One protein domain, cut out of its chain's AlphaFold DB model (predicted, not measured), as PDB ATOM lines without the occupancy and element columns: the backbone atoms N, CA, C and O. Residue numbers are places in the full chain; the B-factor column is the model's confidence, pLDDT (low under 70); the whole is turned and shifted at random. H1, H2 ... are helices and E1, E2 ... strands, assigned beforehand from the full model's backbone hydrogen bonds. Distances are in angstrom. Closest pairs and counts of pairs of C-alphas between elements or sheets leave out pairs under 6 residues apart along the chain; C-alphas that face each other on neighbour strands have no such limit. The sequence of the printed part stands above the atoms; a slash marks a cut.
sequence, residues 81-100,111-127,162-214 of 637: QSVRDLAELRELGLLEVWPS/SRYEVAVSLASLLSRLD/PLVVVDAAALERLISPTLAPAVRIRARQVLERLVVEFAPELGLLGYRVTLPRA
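AT A GLANCE: This is residues 81 to 100, 111 to 127 and 162 to 214 of the 637 residues of an uncharacterized protein of Firmicutes bacterium (UniProt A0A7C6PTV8). Five helices pack crosswise into a small compact body: the long H4 has H1 and H3 packed on it, and the second long helix, H2, touches H3 with one part and H5 with another. A tiny sheet of two short strands, E1 and E2, lies at one end of the body, close to H5. The 90 printed residues hold five named helices and two named strands, in the order H1, H2, E1, H3, H4, H5, E2; the sheet is parallel, in the order E1, E2, and the class is mostly helix. The whole is compact, with a radius of gyration of the C-alphas of 12.0 A, and rounded, spanning 33 by 29 by 26 A.

IN THESE COORDINATES: H1, residues 81 to 91, begins at C-alpha 81 at (33.981, -8.620, 2.130) and is 15.2 A long. H2 is residues 112 to 127, 23.2 A. E1 is residues 164 to 166, and H3 is residues 168 to 174, 10.3 A. H4, residues 181 to 197, is the longest helix at 24.4 A, from C-alpha 181 at (36.662, 12.922, 10.398). H5 is residues 199 to 204, and E2, residues 207 to 209, ends at C-alpha 209 at (16.375, 0.809, 3.438).

HOW THE PARTS SIT: H1 touches H4, residues 187 to 194 alone, at a steep tilt of 40 degrees, opposite ways; the closest C-alphas are those of Asp 85 and Val 190, 5.9 A apart. H2 touches H3 with residues 122 to 126 alone, about perpendicular at 83 degrees, closest at the C-alphas of Leu 126 and Leu 174, 6.7 A apart. H2 touches H5 at 81 degrees, about perpendicular, closest at the C-alphas of Ala 116 and Leu 202, 5.9 A apart. H2 and E1 are near each other. H3 touches H4, residues 188 to 192 alone, at a steep tilt of 64 degrees, opposite ways, closest at the C-alphas of Leu 171 and Arg 188, 7.0 A apart. The closest C-alphas of H5 and E2 are those of Ala 199 and Val 209, 6.0 A apart. E1 and E2 are parallel at 26 degrees, with N 166 and O 208 within hydrogen-bond range at 2.8 A; E1, the helices H3, H4 and H5, and E2 form a strand-helix-strand unit, two parallel neighbour strands with helices between them in the chain. H1 and H3 are apart. Every O i to N i+4 pair is within hydrogen-bond range in H1, H3, H4 and H5; in H2, 9 of 12 are.

THE WHOLE: The two C-alphas farthest apart, those of Ala 180 and Leu 204, are 33.7 A apart. Residues 101 to 110 and 128 to 161 are not printed; the C-alphas across these cuts are 9.5 A and 9.8 A apart. Of the links that are printed whole, none is long. The mean pLDDT of the printed part is 85.7; residues 99 to 100, 127, 162 to 163 and 213 to 214 are under 70.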
ATOM      1  N   GLN A  81      33.933 -10.072   2.020       90.12
ATOM      2  CA  GLN A  81      33.981  -8.620   2.130       90.12
ATOM      3  C   GLN A  81      33.016  -8.103   3.199       90.12
ATOM      4  O   GLN A  81      33.417  -7.256   3.991       90.12
ATOM      5  N   SER A  82      31.801  -8.643   3.293       89.38
ATOM      6  CA  SER A  82      30.833  -8.272   4.331       89.38
ATOM      7  C   SER A  82      31.346  -8.621   5.730       89.38
ATOM      8  O   SER A  82      31.156  -7.855   6.670       89.38
ATOM      9  N   VAL A  83      32.055  -9.748   5.875       88.56
ATOM     10  CA  VAL A  83      32.688 -10.150   7.145       88.56
ATOM     11  C   VAL A  83      33.809  -9.183   7.540       88.56
ATOM     12  O   VAL A  83      33.908  -8.794   8.705       88.56
ATOM     13  N   ARG A  84      34.637  -8.750   6.579       90.62
ATOM     14  CA  ARG A  84      35.678  -7.727   6.807       90.62
ATOM     15  C   ARG A  84      35.078  -6.374   7.166       90.62
ATOM     16  O   ARG A  84      35.543  -5.732   8.101       90.62
ATOM     17  N   ASP A  85      34.034  -5.970   6.455       92.38
ATOM     18  CA  ASP A  85      33.306  -4.729   6.697       92.38
ATOM     19  C   ASP A  85      32.680  -4.743   8.113       92.38
ATOM     20  O   ASP A  85      32.750  -3.755   8.843       92.38
ATOM     21  N   LEU A  86      32.168  -5.891   8.572       89.12
ATOM     22  CA  LEU A  86      31.663  -6.071   9.937       89.12
ATOM     23  C   LEU A  86      32.784  -6.035  11.001       89.12
ATOM     24  O   LEU A  86      32.600  -5.446  12.069       89.12
ATOM     25  N   ALA A  87      33.954  -6.620  10.701       88.69
ATOM     26  CA  ALA A  87      35.167  -6.531  11.531       88.69
ATOM     27  C   ALA A  87      35.589  -5.083  11.734       88.69
ATOM     28  O   ALA A  87      35.839  -4.652  12.859       88.69
ATOM     29  N   GLU A  88      35.582  -4.318  10.650       92.25
ATOM     30  CA  GLU A  88      35.933  -2.913  10.672       92.25
ATOM     31  C   GLU A  88      34.965  -2.109  11.549       92.25
ATOM     32  O   GLU A  88      35.403  -1.358  12.415       92.25
ATOM     33  N   LEU A  89      33.647  -2.315  11.433       91.12
ATOM     34  CA  LEU A  89      32.678  -1.637  12.309       91.12
ATOM     35  C   LEU A  89      32.871  -1.964  13.796       91.12
ATOM     36  O   LEU A  89      32.617  -1.111  14.651       91.12
ATOM     37  N   ARG A  90      33.340  -3.172  14.121       89.75
ATOM     38  CA  ARG A  90      33.708  -3.543  15.492       89.75
ATOM     39  C   ARG A  90      34.976  -2.829  15.954       89.75
ATOM     40  O   ARG A  90      34.991  -2.302  17.062       89.75
ATOM     41  N   GLU A  91      36.019  -2.788  15.128       90.00
ATOM     42  CA  GLU A  91      37.260  -2.058  15.439       90.00
ATOM     43  C   GLU A  91      37.006  -0.560  15.647       90.00
ATOM     44  O   GLU A  91      37.633   0.072  16.495       90.00
ATOM     45  N   LEU A  92      36.026  -0.005  14.928       88.69
ATOM     46  CA  LEU A  92      35.566   1.373  15.093       88.69
ATOM     47  C   LEU A  92      34.666   1.585  16.324       88.69
ATOM     48  O   LEU A  92      34.224   2.709  16.567       88.69
ATOM     49  N   GLY A  93      34.392   0.534  17.103       89.25
ATOM     50  CA  GLY A  93      33.570   0.588  18.313       89.25
ATOM     51  C   GLY A  93      32.076   0.788  18.052       89.25
ATOM     52  O   GLY A  93      31.346   1.159  18.968       89.25
ATOM     53  N   LEU A  94      31.610   0.575  16.816       86.81
ATOM     54  CA  LEU A  94      30.198   0.716  16.453       86.81
ATOM     55  C   LEU A  94      29.415  -0.575  16.721       86.81
ATOM     56  O   LEU A  94      28.252  -0.505  17.107       86.81
ATOM     57  N   LEU A  95      30.042  -1.745  16.569       86.75
ATOM     58  CA  LEU A  95      29.443  -3.043  16.895       86.75
ATOM     59  C   LEU A  95      30.014  -3.607  18.198       86.75
ATOM     60  O   LEU A  95      31.211  -3.862  18.303       86.75
ATOM     61  N   GLU A  96      29.140  -3.848  19.175       77.12
ATOM     62  CA  GLU A  96      29.513  -4.441  20.469       77.12
ATOM     63  C   GLU A  96      29.528  -5.974  20.448       77.12
ATOM     64  O   GLU A  96      30.322  -6.592  21.156       77.12
ATOM     65  N   VAL A  97      28.668  -6.595  19.635       74.12
ATOM     66  CA  VAL A  97      28.465  -8.050  19.615       74.12
ATOM     67  C   VAL A  97      28.883  -8.612  18.264       74.12
ATOM     68  O   VAL A  97      28.381  -8.189  17.220       74.12
ATOM     69  N   TRP A  98      29.801  -9.578  18.294       77.81
ATOM     70  CA  TRP A  98      30.191 -10.333  17.110       77.81
ATOM     71  C   TRP A  98      29.170 -11.444  16.826       77.81
ATOM     72  O   TRP A  98      28.781 -12.142  17.768       77.81
ATOM     73  N   PRO A  99      28.751 -11.642  15.567       65.56
ATOM     74  CA  PRO A  99      27.919 -12.769  15.168       65.56
ATOM     75  C   PRO A  99      28.744 -14.066  15.164       65.56
ATOM     76  O   PRO A  99      29.153 -14.515  14.107       65.56
ATOM     77  N   SER A 100      29.066 -14.598  16.352       61.84
ATOM     78  CA  SER A 100      29.458 -15.995  16.641       61.84
ATOM     79  C   SER A 100      30.154 -16.076  18.016       61.84
ATOM     80  O   SER A 100      31.177 -15.441  18.270       61.84
ATOM     81  N   SER A 111      26.723 -16.442   8.962       89.00
ATOM     82  CA  SER A 111      25.645 -16.511   7.987       89.00
ATOM     83  C   SER A 111      25.138 -15.111   7.638       89.00
ATOM     84  O   SER A 111      25.239 -14.163   8.427       89.00
ATOM     85  N   ARG A 112      24.531 -14.966   6.454       89.94
ATOM     86  CA  ARG A 112      23.916 -13.695   6.045       89.94
ATOM     87  C   ARG A 112      22.875 -13.199   7.054       89.94
ATOM     88  O   ARG A 112      22.763 -11.997   7.288       89.94
ATOM     89  N   TYR A 113      22.139 -14.122   7.669       86.25
ATOM     90  CA  TYR A 113      21.171 -13.801   8.710       86.25
ATOM     91  C   TYR A 113      21.825 -13.228   9.971       86.25
ATOM     92  O   TYR A 113      21.365 -12.209  10.478       86.25
ATOM     93  N   GLU A 114      22.911 -13.826  10.461       86.50
ATOM     94  CA  GLU A 114      23.599 -13.320  11.654       86.50
ATOM     95  C   GLU A 114      24.175 -11.917  11.424       86.50
ATOM     96  O   GLU A 114      24.043 -11.050  12.288       86.50
ATOM     97  N   VAL A 115      24.715 -11.653  10.228       90.12
ATOM     98  CA  VAL A 115      25.140 -10.302   9.827       90.12
ATOM     99  C   VAL A 115      23.959  -9.326   9.842       90.12
ATOM    100  O   VAL A 115      24.067  -8.238  10.413       90.12
ATOM    101  N   ALA A 116      22.810  -9.711   9.281       89.62
ATOM    102  CA  ALA A 116      21.608  -8.879   9.281       89.62
ATOM    103  C   ALA A 116      21.074  -8.601  10.699       89.62
ATOM    104  O   ALA A 116      20.674  -7.475  10.989       89.62
ATOM    105  N   VAL A 117      21.114  -9.585  11.605       87.06
ATOM    106  CA  VAL A 117      20.732  -9.415  13.017       87.06
ATOM    107  C   VAL A 117      21.686  -8.456  13.735       87.06
ATOM    108  O   VAL A 117      21.225  -7.560  14.446       87.06
ATOM    109  N   SER A 118      23.000  -8.570  13.517       89.31
ATOM    110  CA  SER A 118      23.981  -7.619  14.053       89.31
ATOM    111  C   SER A 118      23.724  -6.197  13.542       89.31
ATOM    112  O   SER A 118      23.698  -5.256  14.340       89.31
ATOM    113  N   LEU A 119      23.444  -6.026  12.248       92.00
ATOM    114  CA  LEU A 119      23.078  -4.730  11.665       92.00
ATOM    115  C   LEU A 119      21.760  -4.184  12.230       92.00
ATOM    116  O   LEU A 119      21.689  -3.007  12.578       92.00
ATOM    117  N   ALA A 120      20.734  -5.019  12.389       88.81
ATOM    118  CA  ALA A 120      19.471  -4.626  13.007       88.81
ATOM    119  C   ALA A 120      19.670  -4.185  14.466       88.81
ATOM    120  O   ALA A 120      19.105  -3.182  14.892       88.81
ATOM    121  N   SER A 121      20.523  -4.879  15.228       88.12
ATOM    122  CA  SER A 121      20.853  -4.494  16.605       88.12
ATOM    123  C   SER A 121      21.516  -3.113  16.671       88.12
ATOM    124  O   SER A 121      21.174  -2.301  17.532       88.12
ATOM    125  N   LEU A 122      22.394  -2.804  15.711       89.62
ATOM    126  CA  LEU A 122      23.008  -1.490  15.579       89.62
ATOM    127  C   LEU A 122      21.959  -0.427  15.241       89.62
ATOM    128  O   LEU A 122      21.870   0.586  15.932       89.62
ATOM    129  N   LEU A 123      21.131  -0.681  14.225       89.62
ATOM    130  CA  LEU A 123      20.085   0.238  13.770       89.62
ATOM    131  C   LEU A 123      19.039   0.511  14.857       89.62
ATOM    132  O   LEU A 123      18.577   1.642  14.977       89.62
ATOM    133  N   SER A 124      18.729  -0.465  15.713       85.50
ATOM    134  CA  SER A 124      17.782  -0.295  16.822       85.50
ATOM    135  C   SER A 124      18.193   0.795  17.833       85.50
ATOM    136  O   SER A 124      17.334   1.407  18.474       85.50
ATOM    137  N   ARG A 125      19.492   1.131  17.928       85.38
ATOM    138  CA  ARG A 125      19.991   2.244  18.765       85.38
ATOM    139  C   ARG A 125      19.453   3.606  18.313       85.38
ATOM    140  O   ARG A 125      19.314   4.509  19.138       85.38
ATOM    141  N   LEU A 126      19.094   3.749  17.034       76.44
ATOM    142  CA  LEU A 126      18.467   4.961  16.497       76.44
ATOM    143  C   LEU A 126      17.054   5.187  17.032       76.44
ATOM    144  O   LEU A 126      16.652   6.336  17.224       76.44
ATOM    145  N   ASP A 127      16.312   4.111  17.289       63.97
ATOM    146  CA  ASP A 127      14.944   4.189  17.803       63.97
ATOM    147  C   ASP A 127      14.912   4.486  19.301       63.97
ATOM    148  O   ASP A 127      14.064   5.257  19.761       63.97
ATOM    149  N   PRO A 162       6.794   0.141  14.473       55.69
ATOM    150  CA  PRO A 162       6.806   1.028  13.320       55.69
ATOM    151  C   PRO A 162       7.954   0.637  12.385       55.69
ATOM    152  O   PRO A 162       9.071   0.407  12.839       55.69
ATOM    153  N   LEU A 163       7.666   0.568  11.084       65.69
ATOM    154  CA  LEU A 163       8.662   0.326  10.042       65.69
ATOM    155  C   LEU A 163       9.799   1.352  10.171       65.69
ATOM    156  O   LEU A 163       9.571   2.556  10.015       65.69
ATOM    157  N   VAL A 164      11.019   0.886  10.437       76.94
ATOM    158  CA  VAL A 164      12.172   1.771  10.649       76.94
ATOM    159  C   VAL A 164      12.786   2.114   9.297       76.94
ATOM    160  O   VAL A 164      13.329   1.249   8.612       76.94
ATOM    161  N   VAL A 165      12.691   3.379   8.889       83.62
ATOM    162  CA  VAL A 165      13.302   3.856   7.640       83.62
ATOM    163  C   VAL A 165      14.785   4.138   7.873       83.62
ATOM    164  O   VAL A 165      15.138   4.965   8.713       83.62
ATOM    165  N   VAL A 166      15.646   3.460   7.114       87.25
ATOM    166  CA  VAL A 166      17.102   3.631   7.142       87.25
ATOM    167  C   VAL A 166      17.528   4.453   5.929       87.25
ATOM    168  O   VAL A 166      17.610   3.945   4.807       87.25
ATOM    169  N   ASP A 167      17.785   5.737   6.168       90.19
ATOM    170  CA  ASP A 167      18.295   6.700   5.192       90.19
ATOM    171  C   ASP A 167      19.713   7.187   5.562       90.19
ATOM    172  O   ASP A 167      20.295   6.790   6.575       90.19
ATOM    173  N   ALA A 168      20.301   8.055   4.734       87.56
ATOM    174  CA  ALA A 168      21.649   8.574   4.977       87.56
ATOM    175  C   ALA A 168      21.747   9.379   6.289       87.56
ATOM    176  O   ALA A 168      22.783   9.369   6.952       87.56
ATOM    177  N   ALA A 169      20.666  10.055   6.691       87.75
ATOM    178  CA  ALA A 169      20.628  10.830   7.926       87.75
ATOM    179  C   ALA A 169      20.537   9.926   9.165       87.75
ATOM    180  O   ALA A 169      21.066  10.276  10.218       87.75
ATOM    181  N   ALA A 170      19.876   8.775   9.054       87.19
ATOM    182  CA  ALA A 170      19.823   7.743  10.076       87.19
ATOM    183  C   ALA A 170      21.217   7.144  10.315       87.19
ATOM    184  O   ALA A 170      21.643   7.041  11.463       87.19
ATOM    185  N   LEU A 171      21.969   6.844   9.252       90.88
ATOM    186  CA  LEU A 171      23.338   6.338   9.387       90.88
ATOM    187  C   LEU A 171      24.293   7.362  10.013       90.88
ATOM    188  O   LEU A 171      25.061   7.003  10.899       90.88
ATOM    189  N   GLU A 172      24.207   8.642   9.644       89.94
ATOM    190  CA  GLU A 172      25.029   9.697  10.267       89.94
ATOM    191  C   GLU A 172      24.766   9.847  11.777       89.94
ATOM    192  O   GLU A 172      25.668  10.224  12.516       89.94
ATOM    193  N   ARG A 173      23.564   9.514  12.267       90.25
ATOM    194  CA  ARG A 173      23.255   9.537  13.710       90.25
ATOM    195  C   ARG A 173      23.862   8.365  14.482       90.25
ATOM    196  O   ARG A 173      24.068   8.498  15.684       90.25
ATOM    197  N   LEU A 174      24.110   7.231  13.824       87.12
ATOM    198  CA  LEU A 174      24.786   6.087  14.448       87.12
ATOM    199  C   LEU A 174      26.274   6.344  14.647       87.12
ATOM    200  O   LEU A 174      26.879   5.825  15.583       87.12
ATOM    201  N   ILE A 175      26.872   7.115  13.745       89.62
ATOM    202  CA  ILE A 175      28.304   7.351  13.758       89.62
ATOM    203  C   ILE A 175      28.590   8.462  14.761       89.62
ATOM    204  O   ILE A 175      28.177   9.606  14.582       89.62
ATOM    205  N   SER A 176      29.308   8.120  15.833       82.12
ATOM    206  CA  SER A 176      29.591   9.080  16.897       82.12
ATOM    207  C   SER A 176      30.289  10.334  16.347       82.12
ATOM    208  O   SER A 176      31.300  10.211  15.643       82.12
ATOM    209  N   PRO A 177      29.840  11.549  16.721       81.12
ATOM    210  CA  PRO A 177      30.521  12.784  16.343       81.12
ATOM    211  C   PRO A 177      31.918  12.899  16.970       81.12
ATOM    212  O   PRO A 177      32.701  13.748  16.550       81.12
ATOM    213  N   THR A 178      32.244  12.057  17.959       80.56
ATOM    214  CA  THR A 178      33.567  12.005  18.596       80.56
ATOM    215  C   THR A 178      34.617  11.255  17.773       80.56
ATOM    216  O   THR A 178      35.800  11.325  18.101       80.56
ATOM    217  N   LEU A 179      34.220  10.548  16.706       86.88
ATOM    218  CA  LEU A 179      35.162   9.896  15.798       86.88
ATOM    219  C   LEU A 179      35.900  10.937  14.946       86.88
ATOM    220  O   LEU A 179      35.317  11.919  14.482       86.88
ATOM    221  N   ALA A 180      37.189  10.698  14.690       91.56
ATOM    222  CA  ALA A 180      37.974  11.546  13.797       91.56
ATOM    223  C   ALA A 180      37.326  11.613  12.392       91.56
ATOM    224  O   ALA A 180      36.804  10.597  11.926       91.56
ATOM    225  N   PRO A 181      37.388  12.748  11.664       90.06
ATOM    226  CA  PRO A 181      36.662  12.922  10.398       90.06
ATOM    227  C   PRO A 181      36.922  11.825   9.354       90.06
ATOM    228  O   PRO A 181      35.985  11.337   8.726       90.06
ATOM    229  N   ALA A 182      38.176  11.387   9.211       88.62
ATOM    230  CA  ALA A 182      38.543  10.304   8.297       88.62
ATOM    231  C   ALA A 182      37.910   8.958   8.699       88.62
ATOM    232  O   ALA A 182      37.440   8.207   7.846       88.62
ATOM    233  N   VAL A 183      37.841   8.685  10.004       90.25
ATOM    234  CA  VAL A 183      37.204   7.485  10.561       90.25
ATOM    235  C   VAL A 183      35.690   7.539  10.367       90.25
ATOM    236  O   VAL A 183      35.083   6.529  10.024       90.25
ATOM    237  N   ARG A 184      35.086   8.726  10.496       90.69
ATOM    238  CA  ARG A 184      33.652   8.948  10.267       90.69
ATOM    239  C   ARG A 184      33.239   8.630   8.830       90.69
ATOM    240  O   ARG A 184      32.259   7.924   8.614       90.69
ATOM    241  N   ILE A 185      34.003   9.125   7.853       90.12
ATOM    242  CA  ILE A 185      33.757   8.871   6.424       90.12
ATOM    243  C   ILE A 185      33.867   7.375   6.129       90.12
ATOM    244  O   ILE A 185      33.008   6.810   5.453       90.12
ATOM    245  N   ARG A 186      34.900   6.730   6.674       90.75
ATOM    246  CA  ARG A 186      35.142   5.304   6.478       90.75
ATOM    247  C   ARG A 186      34.028   4.446   7.098       90.75
ATOM    248  O   ARG A 186      33.432   3.640   6.392       90.75
ATOM    249  N   ALA A 187      33.655   4.709   8.354       91.50
ATOM    250  CA  ALA A 187      32.524   4.063   9.030       91.50
ATOM    251  C   ALA A 187      31.223   4.182   8.228       91.50
ATOM    252  O   ALA A 187      30.477   3.213   8.087       91.50
ATOM    253  N   ARG A 188      30.964   5.369   7.668       93.44
ATOM    254  CA  ARG A 188      29.780   5.626   6.850       93.44
ATOM    255  C   ARG A 188      29.754   4.779   5.587       93.44
ATOM    256  O   ARG A 188      28.732   4.167   5.303       93.44
ATOM    257  N   GLN A 189      30.855   4.732   4.843       92.81
ATOM    258  CA  GLN A 189      30.934   3.958   3.601       92.81
ATOM    259  C   GLN A 189      30.724   2.460   3.846       92.81
ATOM    260  O   GLN A 189      30.043   1.795   3.067       92.81
ATOM    261  N   VAL A 190      31.280   1.946   4.943       93.94
ATOM    262  CA  VAL A 190      31.120   0.548   5.357       93.94
ATOM    263  C   VAL A 190      29.670   0.257   5.763       93.94
ATOM    264  O   VAL A 190      29.086  -0.716   5.290       93.94
ATOM    265  N   LEU A 191      29.048   1.133   6.563       94.19
ATOM    266  CA  LEU A 191      27.636   1.006   6.947       94.19
ATOM    267  C   LEU A 191      26.691   1.076   5.747       94.19
ATOM    268  O   LEU A 191      25.788   0.252   5.642       94.19
ATOM    269  N   GLU A 192      26.888   2.031   4.836       93.81
ATOM    270  CA  GLU A 192      26.063   2.166   3.633       93.81
ATOM    271  C   GLU A 192      26.141   0.901   2.771       93.81
ATOM    272  O   GLU A 192      25.108   0.403   2.320       93.81
ATOM    273  N   ARG A 193      27.342   0.336   2.589       93.75
ATOM    274  CA  ARG A 193      27.530  -0.892   1.810       93.75
ATOM    275  C   ARG A 193      26.814  -2.082   2.444       93.75
ATOM    276  O   ARG A 193      26.040  -2.740   1.753       93.75
ATOM    277  N   LEU A 194      27.018  -2.314   3.741       94.38
ATOM    278  CA  LEU A 194      26.389  -3.418   4.469       94.38
ATOM    279  C   LEU A 194      24.862  -3.282   4.507       94.38
ATOM    280  O   LEU A 194      24.146  -4.239   4.235       94.38
ATOM    281  N   VAL A 195      24.328  -2.093   4.779       93.81
ATOM    282  CA  VAL A 195      22.873  -1.883   4.839       93.81
ATOM    283  C   VAL A 195      22.216  -2.061   3.466       93.81
ATOM    284  O   VAL A 195      21.116  -2.604   3.386       93.81
ATOM    285  N   VAL A 196      22.873  -1.643   2.379       91.94
ATOM    286  CA  VAL A 196      22.374  -1.870   1.011       91.94
ATOM    287  C   VAL A 196      22.478  -3.346   0.615       91.94
ATOM    288  O   VAL A 196      21.556  -3.870  -0.007       91.94
ATOM    289  N   GLU A 197      23.573  -4.020   0.968       93.25
ATOM    290  CA  GLU A 197      23.784  -5.437   0.662       93.25
ATOM    291  C   GLU A 197      22.778  -6.347   1.386       93.25
ATOM    292  O   GLU A 197      22.251  -7.281   0.781       93.25
ATOM    293  N   PHE A 198      22.490  -6.048   2.654       94.12
ATOM    294  CA  PHE A 198      21.592  -6.822   3.518       94.12
ATOM    295  C   PHE A 198      20.172  -6.242   3.589       94.12
ATOM    296  O   PHE A 198      19.403  -6.571   4.492       94.12
ATOM    297  N   ALA A 199      19.791  -5.368   2.649       90.19
ATOM    298  CA  ALA A 199      18.457  -4.767   2.611       90.19
ATOM    299  C   ALA A 199      17.300  -5.798   2.568       90.19
ATOM    300  O   ALA A 199      16.303  -5.565   3.255       90.19
ATOM    301  N   PRO A 200      17.385  -6.928   1.827       85.88
ATOM    302  CA  PRO A 200      16.342  -7.958   1.848       85.88
ATOM    303  C   PRO A 200      16.159  -8.598   3.230       85.88
ATOM    304  O   PRO A 200      15.032  -8.751   3.699       85.88
ATOM    305  N   GLU A 201      17.260  -8.942   3.900       93.00
ATOM    306  CA  GLU A 201      17.260  -9.555   5.227       93.00
ATOM    307  C   GLU A 201      16.798  -8.559   6.302       93.00
ATOM    308  O   GLU A 201      15.970  -8.897   7.147       93.00
ATOM    309  N   LEU A 202      17.244  -7.302   6.225       84.94
ATOM    310  CA  LEU A 202      16.776  -6.206   7.080       84.94
ATOM    311  C   LEU A 202      15.275  -5.920   6.889       84.94
ATOM    312  O   LEU A 202      14.579  -5.627   7.862       84.94
ATOM    313  N   GLY A 203      14.755  -6.077   5.667       80.31
ATOM    314  CA  GLY A 203      13.324  -5.995   5.359       80.31
ATOM    315  C   GLY A 203      12.487  -7.009   6.131       80.31
ATOM    316  O   GLY A 203      11.424  -6.673   6.652       80.31
ATOM    317  N   LEU A 204      12.999  -8.231   6.277       79.06
ATOM    318  CA  LEU A 204      12.352  -9.295   7.051       79.06
ATOM    319  C   LEU A 204      12.419  -9.041   8.564       79.06
ATOM    320  O   LEU A 204      11.576  -9.541   9.304       79.06
ATOM    321  N   LEU A 205      13.363  -8.207   9.008       77.62
ATOM    322  CA  LEU A 205      13.495  -7.728  10.387       77.62
ATOM    323  C   LEU A 205      12.734  -6.411  10.655       77.62
ATOM    324  O   LEU A 205      12.860  -5.851  11.743       77.62
ATOM    325  N   GLY A 206      11.942  -5.909   9.698       81.81
ATOM    326  CA  GLY A 206      11.102  -4.714   9.870       81.81
ATOM    327  C   GLY A 206      11.775  -3.374   9.541       81.81
ATOM    328  O   GLY A 206      11.251  -2.319   9.910       81.81
ATOM    329  N   TYR A 207      12.908  -3.383   8.831       84.31
ATOM    330  CA  TYR A 207      13.621  -2.176   8.398       84.31
ATOM    331  C   TYR A 207      13.401  -1.902   6.905       84.31
ATOM    332  O   TYR A 207      13.494  -2.795   6.070       84.31
ATOM    333  N   ARG A 208      13.170  -0.640   6.532       88.81
ATOM    334  CA  ARG A 208      13.084  -0.200   5.132       88.81
ATOM    335  C   ARG A 208      14.304   0.637   4.769       88.81
ATOM    336  O   ARG A 208      14.423   1.773   5.212       88.81
ATOM    337  N   VAL A 209      15.178   0.104   3.922       87.50
ATOM    338  CA  VAL A 209      16.375   0.809   3.438       87.50
ATOM    339  C   VAL A 209      16.024   1.705   2.246       87.50
ATOM    340  O   VAL A 209      15.449   1.234   1.267       87.50
ATOM    341  N   THR A 210      16.375   2.993   2.307       88.56
ATOM    342  CA  THR A 210      16.135   3.976   1.226       88.56
ATOM    343  C   THR A 210      17.427   4.591   0.678       88.56
ATOM    344  O   THR A 210      17.404   5.662   0.073       88.56
ATOM    345  N   LEU A 211      18.568   3.941   0.912       85.19
ATOM    346  CA  LEU A 211      19.876   4.382   0.429       85.19
ATOM    347  C   LEU A 211      20.030   4.110  -1.080       85.19
ATOM    348  O   LEU A 211      19.609   3.051  -1.555       85.19
ATOM    349  N   PRO A 212      20.641   5.027  -1.851       73.12
ATOM    350  CA  PRO A 212      20.921   4.791  -3.261       73.12
ATOM    351  C   PRO A 212      21.953   3.668  -3.412       73.12
ATOM    352  O   PRO A 212      23.002   3.675  -2.766       73.12
ATOM    353  N   ARG A 213      21.679   2.698  -4.290       58.72
ATOM    354  CA  ARG A 213      22.637   1.635  -4.609       58.72
ATOM    355  C   ARG A 213      23.816   2.253  -5.361       58.72
ATOM    356  O   ARG A 213      23.636   2.749  -6.473       58.72
ATOM    357  N   ALA A 214      25.008   2.242  -4.766       49.56
ATOM    358  CA  ALA A 214      26.215   2.680  -5.458       49.56
ATOM    359  C   ALA A 214      26.429   1.797  -6.701       49.56
ATOM    360  O   ALA A 214      26.498   0.571  -6.589       49.56
TER     361      ALA A 214